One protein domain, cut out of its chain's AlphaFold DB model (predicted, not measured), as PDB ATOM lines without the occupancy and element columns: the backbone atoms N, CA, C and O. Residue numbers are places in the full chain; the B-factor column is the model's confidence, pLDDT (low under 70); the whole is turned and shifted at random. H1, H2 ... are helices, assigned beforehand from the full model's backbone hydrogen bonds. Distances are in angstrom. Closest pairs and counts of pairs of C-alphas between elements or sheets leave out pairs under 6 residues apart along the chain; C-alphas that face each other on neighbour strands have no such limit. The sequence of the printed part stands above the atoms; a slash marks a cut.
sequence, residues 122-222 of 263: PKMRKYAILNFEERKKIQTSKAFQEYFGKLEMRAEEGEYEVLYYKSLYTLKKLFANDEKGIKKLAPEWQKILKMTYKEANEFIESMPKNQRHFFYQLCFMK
ATOM      1  N   PRO A 122     -60.932  14.195  11.099       89.81
ATOM      2  CA  PRO A 122     -60.183  14.532  12.305       89.81
ATOM      3  C   PRO A 122     -59.449  13.326  12.903       89.81
ATOM      4  O   PRO A 122     -58.327  13.499  13.379       89.81
ATOM      5  N   LYS A 123     -60.025  12.114  12.829       92.00
ATOM      6  CA  LYS A 123     -59.366  10.881  13.286       92.00
ATOM      7  C   LYS A 123     -58.061  10.632  12.526       92.00
ATOM      8  O   LYS A 123     -57.002  10.544  13.146       92.00
ATOM      9  N   MET A 124     -58.113  10.623  11.192       91.38
ATOM     10  CA  MET A 124     -56.930  10.437  10.343       91.38
ATOM     11  C   MET A 124     -55.888  11.532  10.550       91.38
ATOM     12  O   MET A 124     -54.703  11.228  10.665       91.38
ATOM     13  N   ARG A 125     -56.306  12.803  10.652       90.19
ATOM     14  CA  ARG A 125     -55.375  13.907  10.922       90.19
ATOM     15  C   ARG A 125     -54.666  13.713  12.256       90.19
ATOM     16  O   ARG A 125     -53.446  13.805  12.307       90.19
ATOM     17  N   LYS A 126     -55.414  13.427  13.323       90.88
ATOM     18  CA  LYS A 126     -54.859  13.231  14.665       90.88
ATOM     19  C   LYS A 126     -53.896  12.048  14.706       90.88
ATOM     20  O   LYS A 126     -52.783  12.192  15.208       90.88
ATOM     21  N   TYR A 127     -54.279  10.926  14.101       92.12
ATOM     22  CA  TYR A 127     -53.423   9.749  13.973       92.12
ATOM     23  C   TYR A 127     -52.136  10.048  13.190       92.12
ATOM     24  O   TYR A 127     -51.048   9.679  13.623       92.12
ATOM     25  N   ALA A 128     -52.236  10.788  12.084       90.06
ATOM     26  CA  ALA A 128     -51.095  11.181  11.260       90.06
ATOM     27  C   ALA A 128     -50.124  12.160  11.947       90.06
ATOM     28  O   ALA A 128     -48.983  12.279  11.498       90.06
ATOM     29  N   ILE A 129     -50.572  12.886  12.977       89.06
ATOM     30  CA  ILE A 129     -49.728  13.767  13.801       89.06
ATOM     31  C   ILE A 129     -49.058  12.956  14.912       89.06
ATOM     32  O   ILE A 129     -47.855  13.077  15.113       89.06
ATOM     33  N   LEU A 130     -49.823  12.108  15.606       90.44
ATOM     34  CA  LEU A 130     -49.299  11.242  16.667       90.44
ATOM     35  C   LEU A 130     -48.243  10.261  16.142       90.44
ATOM     36  O   LEU A 130     -47.270   9.988  16.831       90.44
ATOM     37  N   ASN A 131     -48.404   9.782  14.906       90.81
ATOM     38  CA  ASN A 131     -47.500   8.826  14.264       90.81
ATOM     39  C   ASN A 131     -46.696   9.488  13.129       90.81
ATOM     40  O   ASN A 131     -46.549   8.943  12.032       90.81
ATOM     41  N   PHE A 132     -46.206  10.706  13.381       87.25
ATOM     42  CA  PHE A 132     -45.522  11.541  12.391       87.25
ATOM     43  C   PHE A 132     -44.325  10.847  11.729       87.25
ATOM     44  O   PHE A 132     -44.221  10.866  10.503       87.25
ATOM     45  N   GLU A 133     -43.440  10.215  12.507       87.94
ATOM     46  CA  GLU A 133     -42.237   9.576  11.957       87.94
ATOM     47  C   GLU A 133     -42.569   8.350  11.085       87.94
ATOM     48  O   GLU A 133     -41.943   8.167  10.041       87.94
ATOM     49  N   GLU A 134     -43.599   7.561  11.427       92.12
ATOM     50  CA  GLU A 134     -44.074   6.446  10.584       92.12
ATOM     51  C   GLU A 134     -44.607   6.972   9.243       92.12
ATOM     52  O   GLU A 134     -44.152   6.549   8.176       92.12
ATOM     53  N   ARG A 135     -45.502   7.969   9.281       90.81
ATOM     54  CA  ARG A 135     -46.023   8.627   8.070       90.81
ATOM     55  C   ARG A 135     -44.905   9.218   7.217       90.81
ATOM     56  O   ARG A 135     -44.917   9.070   5.994       90.81
ATOM     57  N   LYS A 136     -43.963   9.916   7.850       89.00
ATOM     58  CA  LYS A 136     -42.818  10.539   7.184       89.00
ATOM     59  C   LYS A 136     -41.983   9.482   6.482       89.00
ATOM     60  O   LYS A 136     -41.779   9.619   5.283       89.00
ATOM     61  N   LYS A 137     -41.617   8.395   7.168       93.00
ATOM     62  CA  LYS A 137     -40.876   7.267   6.585       93.00
ATOM     63  C   LYS A 137     -41.561   6.703   5.338       93.00
ATOM     64  O   LYS A 137     -40.885   6.460   4.342       93.00
ATOM     65  N   ILE A 138     -42.886   6.538   5.364       93.75
ATOM     66  CA  ILE A 138     -43.659   6.071   4.202       93.75
ATOM     67  C   ILE A 138     -43.533   7.065   3.036       93.75
ATOM     68  O   ILE A 138     -43.113   6.692   1.940       93.75
ATOM     69  N   GLN A 139     -43.847   8.341   3.280       90.69
ATOM     70  CA  GLN A 139     -43.917   9.372   2.237       90.69
ATOM     71  C   GLN A 139     -42.552   9.850   1.727       90.69
ATOM     72  O   GLN A 139     -42.475  10.464   0.662       90.69
ATOM     73  N   THR A 140     -41.476   9.602   2.477       91.56
ATOM     74  CA  THR A 140     -40.099   9.889   2.058       91.56
ATOM     75  C   THR A 140     -39.338   8.657   1.597       91.56
ATOM     76  O   THR A 140     -38.151   8.767   1.302       91.56
ATOM     77  N   SER A 141     -39.979   7.487   1.534       95.62
ATOM     78  CA  SER A 141     -39.347   6.310   0.943       95.62
ATOM     79  C   SER A 141     -39.037   6.560  -0.536       95.62
ATOM     80  O   SER A 141     -39.797   7.235  -1.236       95.62
ATOM     81  N   LYS A 142     -37.916   6.006  -1.014       96.38
ATOM     82  CA  LYS A 142     -37.455   6.178  -2.400       96.38
ATOM     83  C   LYS A 142     -38.548   5.797  -3.405       96.38
ATOM     84  O   LYS A 142     -38.920   6.620  -4.232       96.38
ATOM     85  N   ALA A 143     -39.136   4.608  -3.248       96.81
ATOM     86  CA  ALA A 143     -40.199   4.116  -4.123       96.81
ATOM     87  C   ALA A 143     -41.427   5.044  -4.149       96.81
ATOM     88  O   ALA A 143     -41.962   5.342  -5.215       96.81
ATOM     89  N   PHE A 144     -41.854   5.550  -2.985       95.94
ATOM     90  CA  PHE A 144     -42.998   6.454  -2.910       95.94
ATOM     91  C   PHE A 144     -42.712   7.800  -3.579       95.94
ATOM     92  O   PHE A 144     -43.558   8.300  -4.312       95.94
ATOM     93  N   GLN A 145     -41.526   8.376  -3.369       93.88
ATOM     94  CA  GLN A 145     -41.159   9.653  -3.981       93.88
ATOM     95  C   GLN A 145     -40.932   9.550  -5.490       93.88
ATOM     96  O   GLN A 145     -41.294  10.474  -6.215       93.88
ATOM     97  N   GLU A 146     -40.357   8.449  -5.967       95.69
ATOM     98  CA  GLU A 146     -40.176   8.202  -7.400       95.69
ATOM     99  C   GLU A 146     -41.520   8.023  -8.113       95.69
ATOM    100  O   GLU A 146     -41.688   8.495  -9.234       95.69
ATOM    101  N   TYR A 147     -42.500   7.392  -7.457       96.56
ATOM    102  CA  TYR A 147     -43.807   7.139  -8.055       96.56
ATOM    103  C   TYR A 147     -44.789   8.309  -7.879       96.56
ATOM    104  O   TYR A 147     -45.342   8.812  -8.851       96.56
ATOM    105  N   PHE A 148     -45.027   8.762  -6.647       93.44
ATOM    106  CA  PHE A 148     -46.015   9.799  -6.312       93.44
ATOM    107  C   PHE A 148     -45.434  11.218  -6.235       93.44
ATOM    108  O   PHE A 148     -46.150  12.166  -5.896       93.44
ATOM    109  N   GLY A 149     -44.148  11.368  -6.539       90.38
ATOM    110  CA  GLY A 149     -43.434  12.631  -6.445       90.38
ATOM    111  C   GLY A 149     -42.951  12.942  -5.030       90.38
ATOM    112  O   GLY A 149     -43.439  12.428  -4.015       90.38
ATOM    113  N   LYS A 150     -41.968  13.841  -4.960       87.00
ATOM    114  CA  LYS A 150     -41.437  14.336  -3.693       87.00
ATOM    115  C   LYS A 150     -42.499  15.095  -2.914       87.00
ATOM    116  O   LYS A 150     -43.524  15.561  -3.421       87.00
ATOM    117  N   LEU A 151     -42.237  15.233  -1.619       77.00
ATOM    118  CA  LEU A 151     -43.013  16.143  -0.808       77.00
ATOM    119  C   LEU A 151     -42.709  17.584  -1.179       77.00
ATOM    120  O   LEU A 151     -41.704  18.123  -0.741       77.00
ATOM    121  N   GLU A 152     -43.601  18.179  -1.969       70.19
ATOM    122  CA  GLU A 152     -43.544  19.571  -2.406       70.19
ATOM    123  C   GLU A 152     -44.796  20.332  -1.959       70.19
ATOM    124  O   GLU A 152     -45.899  19.775  -1.890       70.19
ATOM    125  N   MET A 153     -44.602  21.606  -1.628       65.06
ATOM    126  CA  MET A 153     -45.686  22.563  -1.441       65.06
ATOM    127  C   MET A 153     -46.232  22.955  -2.811       65.06
ATOM    128  O   MET A 153     -45.464  23.286  -3.705       65.06
ATOM    129  N   ARG A 154     -47.556  22.893  -2.970       61.47
ATOM    130  CA  ARG A 154     -48.264  23.224  -4.218       61.47
ATOM    131  C   ARG A 154     -49.046  24.541  -4.128       61.47
ATOM    132  O   ARG A 154     -50.031  24.694  -4.836       61.47
ATOM    133  N   ALA A 155     -48.679  25.412  -3.194       62.59
ATOM    134  CA  ALA A 155     -49.367  26.680  -2.985       62.59
ATOM    135  C   ALA A 155     -48.574  27.810  -3.650       62.59
ATOM    136  O   ALA A 155     -47.347  27.724  -3.729       62.59
ATOM    137  N   GLU A 156     -49.268  28.823  -4.155       58.41
ATOM    138  CA  GLU A 156     -48.640  30.013  -4.738       58.41
ATOM    139  C   GLU A 156     -48.119  30.950  -3.628       58.41
ATOM    140  O   GLU A 156     -48.499  30.830  -2.456       58.41
ATOM    141  N   GLU A 157     -47.214  31.874  -3.966       51.50
ATOM    142  CA  GLU A 157     -46.726  32.877  -3.009       51.50
ATOM    143  C   GLU A 157     -47.895  33.702  -2.438       51.50
ATOM    144  O   GLU A 157     -48.747  34.192  -3.172       51.50
ATOM    145  N   GLY A 158     -47.967  33.814  -1.104       60.16
ATOM    146  CA  GLY A 158     -49.065  34.473  -0.377       60.16
ATOM    147  C   GLY A 158     -50.148  33.530   0.170       60.16
ATOM    148  O   GLY A 158     -50.786  33.844   1.173       60.16
ATOM    149  N   GLU A 159     -50.307  32.319  -0.374       67.25
ATOM    150  CA  GLU A 159     -51.223  31.316   0.202       67.25
ATOM    151  C   GLU A 159     -50.661  30.661   1.480       67.25
ATOM    152  O   GLU A 159     -51.390  30.046   2.265       67.25
ATOM    153  N   TYR A 160     -49.353  30.798   1.706       69.12
ATOM    154  CA  TYR A 160     -48.616  30.137   2.781       69.12
ATOM    155  C   TYR A 160     -49.065  30.551   4.180       69.12
ATOM    156  O   TYR A 160     -49.316  29.682   5.017       69.12
ATOM    157  N   GLU A 161     -49.246  31.847   4.425       69.50
ATOM    158  CA  GLU A 161     -49.664  32.355   5.736       69.50
ATOM    159  C   GLU A 161     -51.038  31.794   6.133       69.50
ATOM    160  O   GLU A 161     -51.238  31.272   7.236       69.50
ATOM    161  N   VAL A 162     -51.972  31.782   5.178       76.50
ATOM    162  CA  VAL A 162     -53.310  31.210   5.355       76.50
ATOM    163  C   VAL A 162     -53.235  29.708   5.644       76.50
ATOM    164  O   VAL A 162     -54.002  29.185   6.460       76.50
ATOM    165  N   LEU A 163     -52.335  28.987   4.978       78.81
ATOM    166  CA  LEU A 163     -52.164  27.548   5.162       78.81
ATOM    167  C   LEU A 163     -51.501  27.200   6.503       78.81
ATOM    168  O   LEU A 163     -51.920  26.220   7.130       78.81
ATOM    169  N   TYR A 164     -50.539  27.996   6.980       80.88
ATOM    170  CA  TYR A 164     -49.960  27.832   8.316       80.88
ATOM    171  C   TYR A 164     -51.007  28.071   9.393       80.88
ATOM    172  O   TYR A 164     -51.224  27.198  10.237       80.88
ATOM    173  N   TYR A 165     -51.740  29.184   9.305       84.81
ATOM    174  CA  TYR A 165     -52.813  29.495  10.241       84.81
ATOM    175  C   TYR A 165     -53.855  28.372  10.298       84.81
ATOM    176  O   TYR A 165     -54.182  27.869  11.375       84.81
ATOM    177  N   LYS A 166     -54.348  27.904   9.143       85.88
ATOM    178  CA  LYS A 166     -55.330  26.808   9.085       85.88
ATOM    179  C   LYS A 166     -54.768  25.495   9.641       85.88
ATOM    180  O   LYS A 166     -55.521  24.724  10.250       85.88
ATOM    181  N   SER A 167     -53.480  25.222   9.438       86.56
ATOM    182  CA  SER A 167     -52.819  24.012   9.939       86.56
ATOM    183  C   SER A 167     -52.659  24.079  11.461       86.56
ATOM    184  O   SER A 167     -53.015  23.119  12.144       86.56
ATOM    185  N   LEU A 168     -52.256  25.232  12.007       88.81
ATOM    186  CA  LEU A 168     -52.194  25.497  13.449       88.81
ATOM    187  C   LEU A 168     -53.564  25.433  14.110       88.81
ATOM    188  O   LEU A 168     -53.722  24.768  15.131       88.81
ATOM    189  N   TYR A 169     -54.563  26.082  13.514       90.25
ATOM    190  CA  TYR A 169     -55.942  26.038  13.988       90.25
ATOM    191  C   TYR A 169     -56.445  24.593  14.045       90.25
ATOM    192  O   TYR A 169     -56.998  24.157  15.053       90.25
ATOM    193  N   THR A 170     -56.192  23.819  12.984       88.75
ATOM    194  CA  THR A 170     -56.514  22.389  12.941       88.75
ATOM    195  C   THR A 170     -55.810  21.637  14.069       88.75
ATOM    196  O   THR A 170     -56.463  20.887  14.787       88.75
ATOM    197  N   LEU A 171     -54.498  21.827  14.231       90.00
ATOM    198  CA  LEU A 171     -53.697  21.154  15.251       90.00
ATOM    199  C   LEU A 171     -54.233  21.453  16.659       90.00
ATOM    200  O   LEU A 171     -54.572  20.526  17.390       90.00
ATOM    201  N   LYS A 172     -54.400  22.735  17.011       91.44
ATOM    202  CA  LYS A 172     -54.954  23.161  18.307       91.44
ATOM    203  C   LYS A 172     -56.357  22.595  18.534       91.44
ATOM    204  O   LYS A 172     -56.638  22.101  19.620       91.44
ATOM    205  N   LYS A 173     -57.216  22.586  17.509       91.81
ATOM    206  CA  LYS A 173     -58.568  22.013  17.594       91.81
ATOM    207  C   LYS A 173     -58.564  20.498  17.838       91.81
ATOM    208  O   LYS A 173     -59.387  20.015  18.605       91.81
ATOM    209  N   LEU A 174     -57.668  19.743  17.199       91.62
ATOM    210  CA  LEU A 174     -57.596  18.277  17.332       91.62
ATOM    211  C   LEU A 174     -57.112  17.806  18.713       91.62
ATOM    212  O   LEU A 174     -57.473  16.708  19.151       91.62
ATOM    213  N   PHE A 175     -56.283  18.618  19.368       92.81
ATOM    214  CA  PHE A 175     -55.703  18.333  20.685       92.81
ATOM    215  C   PHE A 175     -56.312  19.173  21.812       92.81
ATOM    216  O   PHE A 175     -55.833  19.112  22.944       92.81
ATOM    217  N   ALA A 176     -57.376  19.929  21.528       91.56
ATOM    218  CA  ALA A 176     -58.118  20.649  22.550       91.56
ATOM    219  C   ALA A 176     -58.572  19.660  23.635       91.56
ATOM    220  O   ALA A 176     -59.240  18.670  23.334       91.56
ATOM    221  N   ASN A 177     -58.181  19.924  24.883       89.50
ATOM    222  CA  ASN A 177     -58.490  19.101  26.056       89.50
ATOM    223  C   ASN A 177     -57.956  17.650  26.010       89.50
ATOM    224  O   ASN A 177     -58.440  16.798  26.749       89.50
ATOM    225  N   ASP A 178     -56.954  17.346  25.175       92.19
ATOM    226  CA  ASP A 178     -56.333  16.013  25.094       92.19
ATOM    227  C   ASP A 178     -54.893  16.011  25.628       92.19
ATOM    228  O   ASP A 178     -53.925  15.824  24.890       92.19
ATOM    229  N   GLU A 179     -54.736  16.205  26.938       90.81
ATOM    230  CA  GLU A 179     -53.414  16.220  27.580       90.81
ATOM    231  C   GLU A 179     -52.626  14.923  27.358       90.81
ATOM    232  O   GLU A 179     -51.403  14.949  27.198       90.81
ATOM    233  N   LYS A 180     -53.320  13.776  27.327       91.44
ATOM    234  CA  LYS A 180     -52.694  12.470  27.086       91.44
ATOM    235  C   LYS A 180     -52.132  12.386  25.669       91.44
ATOM    236  O   LYS A 180     -51.017  11.901  25.497       91.44
ATOM    237  N   GLY A 181     -52.875  12.858  24.669       90.56
ATOM    238  CA  GLY A 181     -52.409  12.949  23.289       90.56
ATOM    239  C   GLY A 181     -51.249  13.926  23.136       90.56
ATOM    240  O   GLY A 181     -50.263  13.581  22.492       90.56
ATOM    241  N   ILE A 182     -51.309  15.090  23.791       91.31
ATOM    242  CA  ILE A 182     -50.227  16.086  23.761       91.31
ATOM    243  C   ILE A 182     -48.920  15.491  24.289       91.31
ATOM    244  O   ILE A 182     -47.886  15.646  23.649       91.31
ATOM    245  N   LYS A 183     -48.957  14.744  25.399       91.81
ATOM    246  CA  LYS A 183     -47.764  14.085  25.967       91.81
ATOM    247  C   LYS A 183     -47.117  13.061  25.026       91.81
ATOM    248  O   LYS A 183     -45.937  12.769  25.185       91.81
ATOM    249  N   LYS A 184     -47.869  12.516  24.062       90.50
ATOM    250  CA  LYS A 184     -47.370  11.563  23.053       90.50
ATOM    251  C   LYS A 184     -46.769  12.241  21.822       90.50
ATOM    252  O   LYS A 184     -46.145  11.566  21.010       90.50
ATOM    253  N   LEU A 185     -46.984  13.543  21.646       88.00
ATOM    254  CA  LEU A 185     -46.433  14.282  20.517       88.00
ATOM    255  C   LEU A 185     -44.921  14.464  20.661       88.00
ATOM    256  O   LEU A 185     -44.417  14.574  21.778       88.00
ATOM    257  N   ALA A 186     -44.208  14.584  19.538       83.94
ATOM    258  CA  ALA A 186     -42.800  14.975  19.592       83.94
ATOM    259  C   ALA A 186     -42.650  16.399  20.183       83.94
ATOM    260  O   ALA A 186     -43.592  17.203  20.085       83.94
ATOM    261  N   PRO A 187     -41.509  16.727  20.821       86.75
ATOM    262  CA  PRO A 187     -41.344  17.962  21.591       86.75
ATOM    263  C   PRO A 187     -41.666  19.246  20.813       86.75
ATOM    264  O   PRO A 187     -42.234  20.184  21.376       86.75
ATOM    265  N   GLU A 188     -41.371  19.284  19.512       84.12
ATOM    266  CA  GLU A 188     -41.634  20.444  18.657       84.12
ATOM    267  C   GLU A 188     -43.137  20.734  18.560       84.12
ATOM    268  O   GLU A 188     -43.570  21.880  18.679       84.12
ATOM    269  N   TRP A 189     -43.955  19.688  18.419       85.06
ATOM    270  CA  TRP A 189     -45.413  19.799  18.338       85.06
ATOM    271  C   TRP A 189     -46.034  20.207  19.676       85.06
ATOM    272  O   TRP A 189     -46.978  20.997  19.699       85.06
ATOM    273  N   GLN A 190     -45.486  19.715  20.794       89.25
ATOM    274  CA  GLN A 190     -45.904  20.148  22.130       89.25
ATOM    275  C   GLN A 190     -45.631  21.641  22.341       89.25
ATOM    276  O   GLN A 190     -46.468  22.348  22.905       89.25
ATOM    277  N   LYS A 191     -44.478  22.129  21.864       89.50
ATOM    278  CA  LYS A 191     -44.104  23.548  21.916       89.50
ATOM    279  C   LYS A 191     -45.057  24.402  21.074       89.50
ATOM    280  O   LYS A 191     -45.628  25.356  21.597       89.50
ATOM    281  N   ILE A 192     -45.302  24.004  19.822       89.31
ATOM    282  CA  ILE A 192     -46.223  24.691  18.894       89.31
ATOM    283  C   ILE A 192     -47.625  24.852  19.494       89.31
ATOM    284  O   ILE A 192     -48.251  25.901  19.357       89.31
ATOM    285  N   LEU A 193     -48.139  23.828  20.179       89.94
ATOM    286  CA  LEU A 193     -49.476  23.883  20.776       89.94
ATOM    287  C   LEU A 193     -49.606  24.955  21.868       89.94
ATOM    288  O   LEU A 193     -50.689  25.534  22.004       89.94
ATOM    289  N   LYS A 194     -48.519  25.250  22.591       88.88
ATOM    290  CA  LYS A 194     -48.464  26.245  23.676       88.88
ATOM    291  C   LYS A 194     -48.198  27.674  23.189       88.88
ATOM    292  O   LYS A 194     -48.512  28.613  23.906       88.88
ATOM    293  N   MET A 195     -47.652  27.835  21.985       91.25
ATOM    294  CA  MET A 195     -47.357  29.135  21.375       91.25
ATOM    295  C   MET A 195     -48.624  29.883  20.940       91.25
ATOM    296  O   MET A 195     -49.657  29.276  20.618       91.25
ATOM    297  N   THR A 196     -48.532  31.207  20.857       90.44
ATOM    298  CA  THR A 196     -49.476  32.025  20.085       90.44
ATOM    299  C   THR A 196     -49.394  31.676  18.593       90.44
ATOM    300  O   THR A 196     -48.445  31.039  18.137       90.44
ATOM    301  N   TYR A 197     -50.388  32.083  17.794       88.00
ATOM    302  CA  TYR A 197     -50.348  31.843  16.344       88.00
ATOM    303  C   TYR A 197     -49.130  32.495  15.675       88.00
ATOM    304  O   TYR A 197     -48.536  31.885  14.792       88.00
ATOM    305  N   LYS A 198     -48.741  33.695  16.125       88.38
ATOM    306  CA  LYS A 198     -47.586  34.427  15.595       88.38
ATOM    307  C   LYS A 198     -46.276  33.685  15.875       88.38
ATOM    308  O   LYS A 198     -45.570  33.337  14.938       88.38
ATOM    309  N   GLU A 199     -46.011  33.359  17.139       91.31
ATOM    310  CA  GLU A 199     -44.793  32.635  17.540       91.31
ATOM    311  C   GLU A 199     -44.706  31.255  16.879       91.31
ATOM    312  O   GLU A 199     -43.633  30.809  16.476       91.31
ATOM    313  N   ALA A 200     -45.841  30.561  16.755       89.25
ATOM    314  CA  ALA A 200     -45.885  29.262  16.105       89.25
ATOM    315  C   ALA A 200     -45.575  29.360  14.604       89.25
ATOM    316  O   ALA A 200     -44.851  28.508  14.095       89.25
ATOM    317  N   ASN A 201     -46.084  30.384  13.909       86.25
ATOM    318  CA  ASN A 201     -45.755  30.637  12.504       86.25
ATOM    319  C   ASN A 201     -44.251  30.884  12.328       86.25
ATOM    320  O   ASN A 201     -43.623  30.183  11.539       86.25
ATOM    321  N   GLU A 202     -43.665  31.790  13.113       88.50
ATOM    322  CA  GLU A 202     -42.224  32.096  13.080       88.50
ATOM    323  C   GLU A 202     -41.374  30.843  13.366       88.50
ATOM    324  O   GLU A 202     -40.393  30.556  12.674       88.50
ATOM    325  N   PHE A 203     -41.785  30.028  14.345       88.88
ATOM    326  CA  PHE A 203     -41.103  28.775  14.657       88.88
ATOM    327  C   PHE A 203     -41.201  27.763  13.510       88.88
ATOM    328  O   PHE A 203     -40.196  27.151  13.148       88.88
ATOM    329  N   ILE A 204     -42.383  27.593  12.909       85.81
ATOM    330  CA  ILE A 204     -42.569  26.686  11.772       85.81
ATOM    331  C   ILE A 204     -41.753  27.165  10.575       85.81
ATOM    332  O   ILE A 204     -41.130  26.340   9.917       85.81
ATOM    333  N   GLU A 205     -41.703  28.466  10.296       84.06
ATOM    334  CA  GLU A 205     -40.906  29.019   9.198       84.06
ATOM    335  C   GLU A 205     -39.412  28.745   9.350       84.06
ATOM    336  O   GLU A 205     -38.752  28.491   8.338       84.06
ATOM    337  N   SER A 206     -38.918  28.697  10.590       87.25
ATOM    338  CA  SER A 206     -37.534  28.334  10.908       87.25
ATOM    339  C   SER A 206     -37.212  26.845  10.686       87.25
ATOM    340  O   SER A 206     -36.043  26.470  10.598       87.25
ATOM    341  N   MET A 207     -38.227  25.975  10.565       85.06
ATOM    342  CA  MET A 207     -38.025  24.533  10.401       85.06
ATOM    343  C   MET A 207     -37.476  24.146   9.017       85.06
ATOM    344  O   MET A 207     -37.787  24.781   7.998       85.06
ATOM    345  N   PRO A 208     -36.767  23.001   8.922       83.75
ATOM    346  CA  PRO A 208     -36.404  22.394   7.649       83.75
ATOM    347  C   PRO A 208     -37.605  22.273   6.696       83.75
ATOM    348  O   PRO A 208     -38.708  21.882   7.089       83.75
ATOM    349  N   LYS A 209     -37.392  22.584   5.410       79.56
ATOM    350  CA  LYS A 209     -38.448  22.626   4.376       79.56
ATOM    351  C   LYS A 209     -39.315  21.358   4.347       79.56
ATOM    352  O   LYS A 209     -40.535  21.446   4.268       79.56
ATOM    353  N   ASN A 210     -38.706  20.183   4.482       74.56
ATOM    354  CA  ASN A 210     -39.425  18.911   4.542       74.56
ATOM    355  C   ASN A 210     -40.387  18.821   5.740       74.56
ATOM    356  O   ASN A 210     -41.510  18.364   5.555       74.56
ATOM    357  N   GLN A 211     -39.994  19.276   6.935       77.62
ATOM    358  CA  GLN A 211     -40.859  19.279   8.122       77.62
ATOM    359  C   GLN A 211     -42.038  20.246   7.953       77.62
ATOM    360  O   GLN A 211     -43.184  19.863   8.204       77.62
ATOM    361  N   ARG A 212     -41.783  21.443   7.401       80.94
ATOM    362  CA  ARG A 212     -42.831  22.423   7.058       80.94
ATOM    363  C   ARG A 212     -43.890  21.825   6.135       80.94
ATOM    364  O   ARG A 212     -45.087  21.975   6.367       80.94
ATOM    365  N   HIS A 213     -43.475  21.062   5.123       79.00
ATOM    366  CA  HIS A 213     -44.410  20.442   4.182       79.00
ATOM    367  C   HIS A 213     -45.384  19.450   4.847       79.00
ATOM    368  O   HIS A 213     -46.548  19.360   4.447       79.00
ATOM    369  N   PHE A 214     -44.947  18.708   5.868       79.81
ATOM    370  CA  PHE A 214     -45.839  17.800   6.594       79.81
ATOM    371  C   PHE A 214     -46.843  18.540   7.478       79.81
ATOM    372  O   PHE A 214     -47.959  18.039   7.658       79.81
ATOM    373  N   PHE A 215     -46.460  19.711   7.997       81.00
ATOM    374  CA  PHE A 215     -47.354  20.606   8.721       81.00
ATOM    375  C   PHE A 215     -48.506  21.053   7.816       81.00
ATOM    376  O   PHE A 215     -49.672  20.850   8.146       81.00
ATOM    377  N   TYR A 216     -48.191  21.521   6.606       76.56
ATOM    378  CA  TYR A 216     -49.188  21.946   5.617       76.56
ATOM    379  C   TYR A 216     -50.132  20.856   5.147       76.56
ATOM    380  O   TYR A 216     -51.306  21.111   4.854       76.56
ATOM    381  N   GLN A 217     -49.642  19.620   5.077       75.75
ATOM    382  CA  GLN A 217     -50.505  18.496   4.765       75.75
ATOM    383  C   GLN A 217     -51.665  18.370   5.760       75.75
ATOM    384  O   GLN A 217     -52.664  17.777   5.385       75.75
ATOM    385  N   LEU A 218     -51.627  18.964   6.961       77.81
ATOM    386  CA  LEU A 218     -52.808  19.033   7.828       77.81
ATOM    387  C   LEU A 218     -53.996  19.705   7.147       77.81
ATOM    388  O   LEU A 218     -55.109  19.200   7.245       77.81
ATOM    389  N   CYS A 219     -53.779  20.794   6.411       72.25
ATOM    390  CA  CYS A 219     -54.829  21.435   5.626       72.25
ATOM    391  C   CYS A 219     -55.199  20.640   4.378       72.25
ATOM    392  O   CYS A 219     -56.386  20.408   4.133       72.25
ATOM    393  N   PHE A 220     -54.197  20.220   3.604       64.75
ATOM    394  CA  PHE A 220     -54.417  19.523   2.335       64.75
ATOM    395  C   PHE A 220     -54.980  18.106   2.512       64.75
ATOM    396  O   PHE A 220     -55.706  17.635   1.637       64.75
ATOM    397  N   MET A 221     -54.774  17.478   3.679       64.62
ATOM    398  CA  MET A 221     -55.375  16.192   4.059       64.62
ATOM    399  C   MET A 221     -56.899  16.188   3.916       64.62
ATOM    400  O   MET A 221     -57.479  15.117   3.784       64.62
ATOM    401  N   LYS A 222     -57.559  17.358   3.871       58.28
ATOM    402  CA  LYS A 222     -58.996  17.462   3.590       58.28
ATOM    403  C   LYS A 222     -59.415  16.765   2.287       58.28
ATOM    404  O   LYS A 222     -60.542  16.288   2.200       58.28
TER     405      LYS A 222
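AT A GLANCE: This is residues 122 to 222 of the 263 residues of the protein "DUF2461 domain-containing protein" of candidate division SR1 bacterium (UniProt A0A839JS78). H8 runs through the middle of a loose ring of helices, with H1 and H2 on one side of it and H4 and H7 on the other. H5 and H6 close one end of the ring, while H3 sits at the far end, and residues 149 to 158 lead from it back to H4. The printed part has 101 residues with eight named helices, H1 to H8 in order along the chain, and no named strand; its class is all helix. It is compact, with a radius of gyration of the C-alphas of 13.5 A, and spans 39 by 31 by 23 A.

HOW THE PARTS SIT: H1, residues 122 to 130, is close to but not clearly touching H2, residues 132 to 139; they are about perpendicular at 82 degrees, and their closest C-alphas, of Ala 128 and Arg 135, are 6.5 A apart. H3, residues 142 to 148, is close to but not clearly touching H2, with the C-alphas of Gln 139 and Gln 145 closest at 6.8 A. H4, residues 159 to 174, is the hub, touching three helices. With residues 164 to 168 alone it touches H7, residues 197 to 206, at a steep tilt of 65 degrees, opposite ways; the closest C-alphas, of Tyr 164 and Asn 201, are 6.6 A apart. H8, residues 209 to 220, touches H4 with residues 215 to 219 alone; they are only just about perpendicular at 70.4 degrees, and the closest C-alphas, of Ser 167 and Leu 218, are 5.4 A apart. H6, residues 187 to 194, and H7 form a helical hairpin and only just touch, with 3 pairs of C-alphas within 8 A; Ile 192 and Ala 200 have the closest C-alphas, 5.4 A apart. H5, residues 179 to 184, is close to but not clearly touching H6, with the C-alphas of Ile 182 and Gln 190 closest at 6.2 A. Every O i to N i+4 pair is within hydrogen-bond range in H1, H2, H3, H4 and H7, against 1 of 2 in H5, 3 of 4 in H6 and 6 of 8 in H8.

IN THESE COORDINATES: H1 begins at C-alpha 122, (-60.183, 14.532, 12.305), and measures 12.2 A from first to last C-alpha. H4, the longest helix by residues, measures 22.5 A from C-alpha 159 at (-51.223, 31.316, 0.202). H7 measures 14.4 A, and H8 measures 16.4 A, ending at C-alpha 220, (-54.417, 19.523, 2.335).

THE WHOLE: The two C-alphas farthest apart, of Glu 146 and Asn 177, are 39.7 A apart. The printed part has no cut; the link from H3 to H4 is short, the others are tight. The mean pLDDT of the printed part is 84.8, with residues 153 to 161 and 220 to 222 under 70.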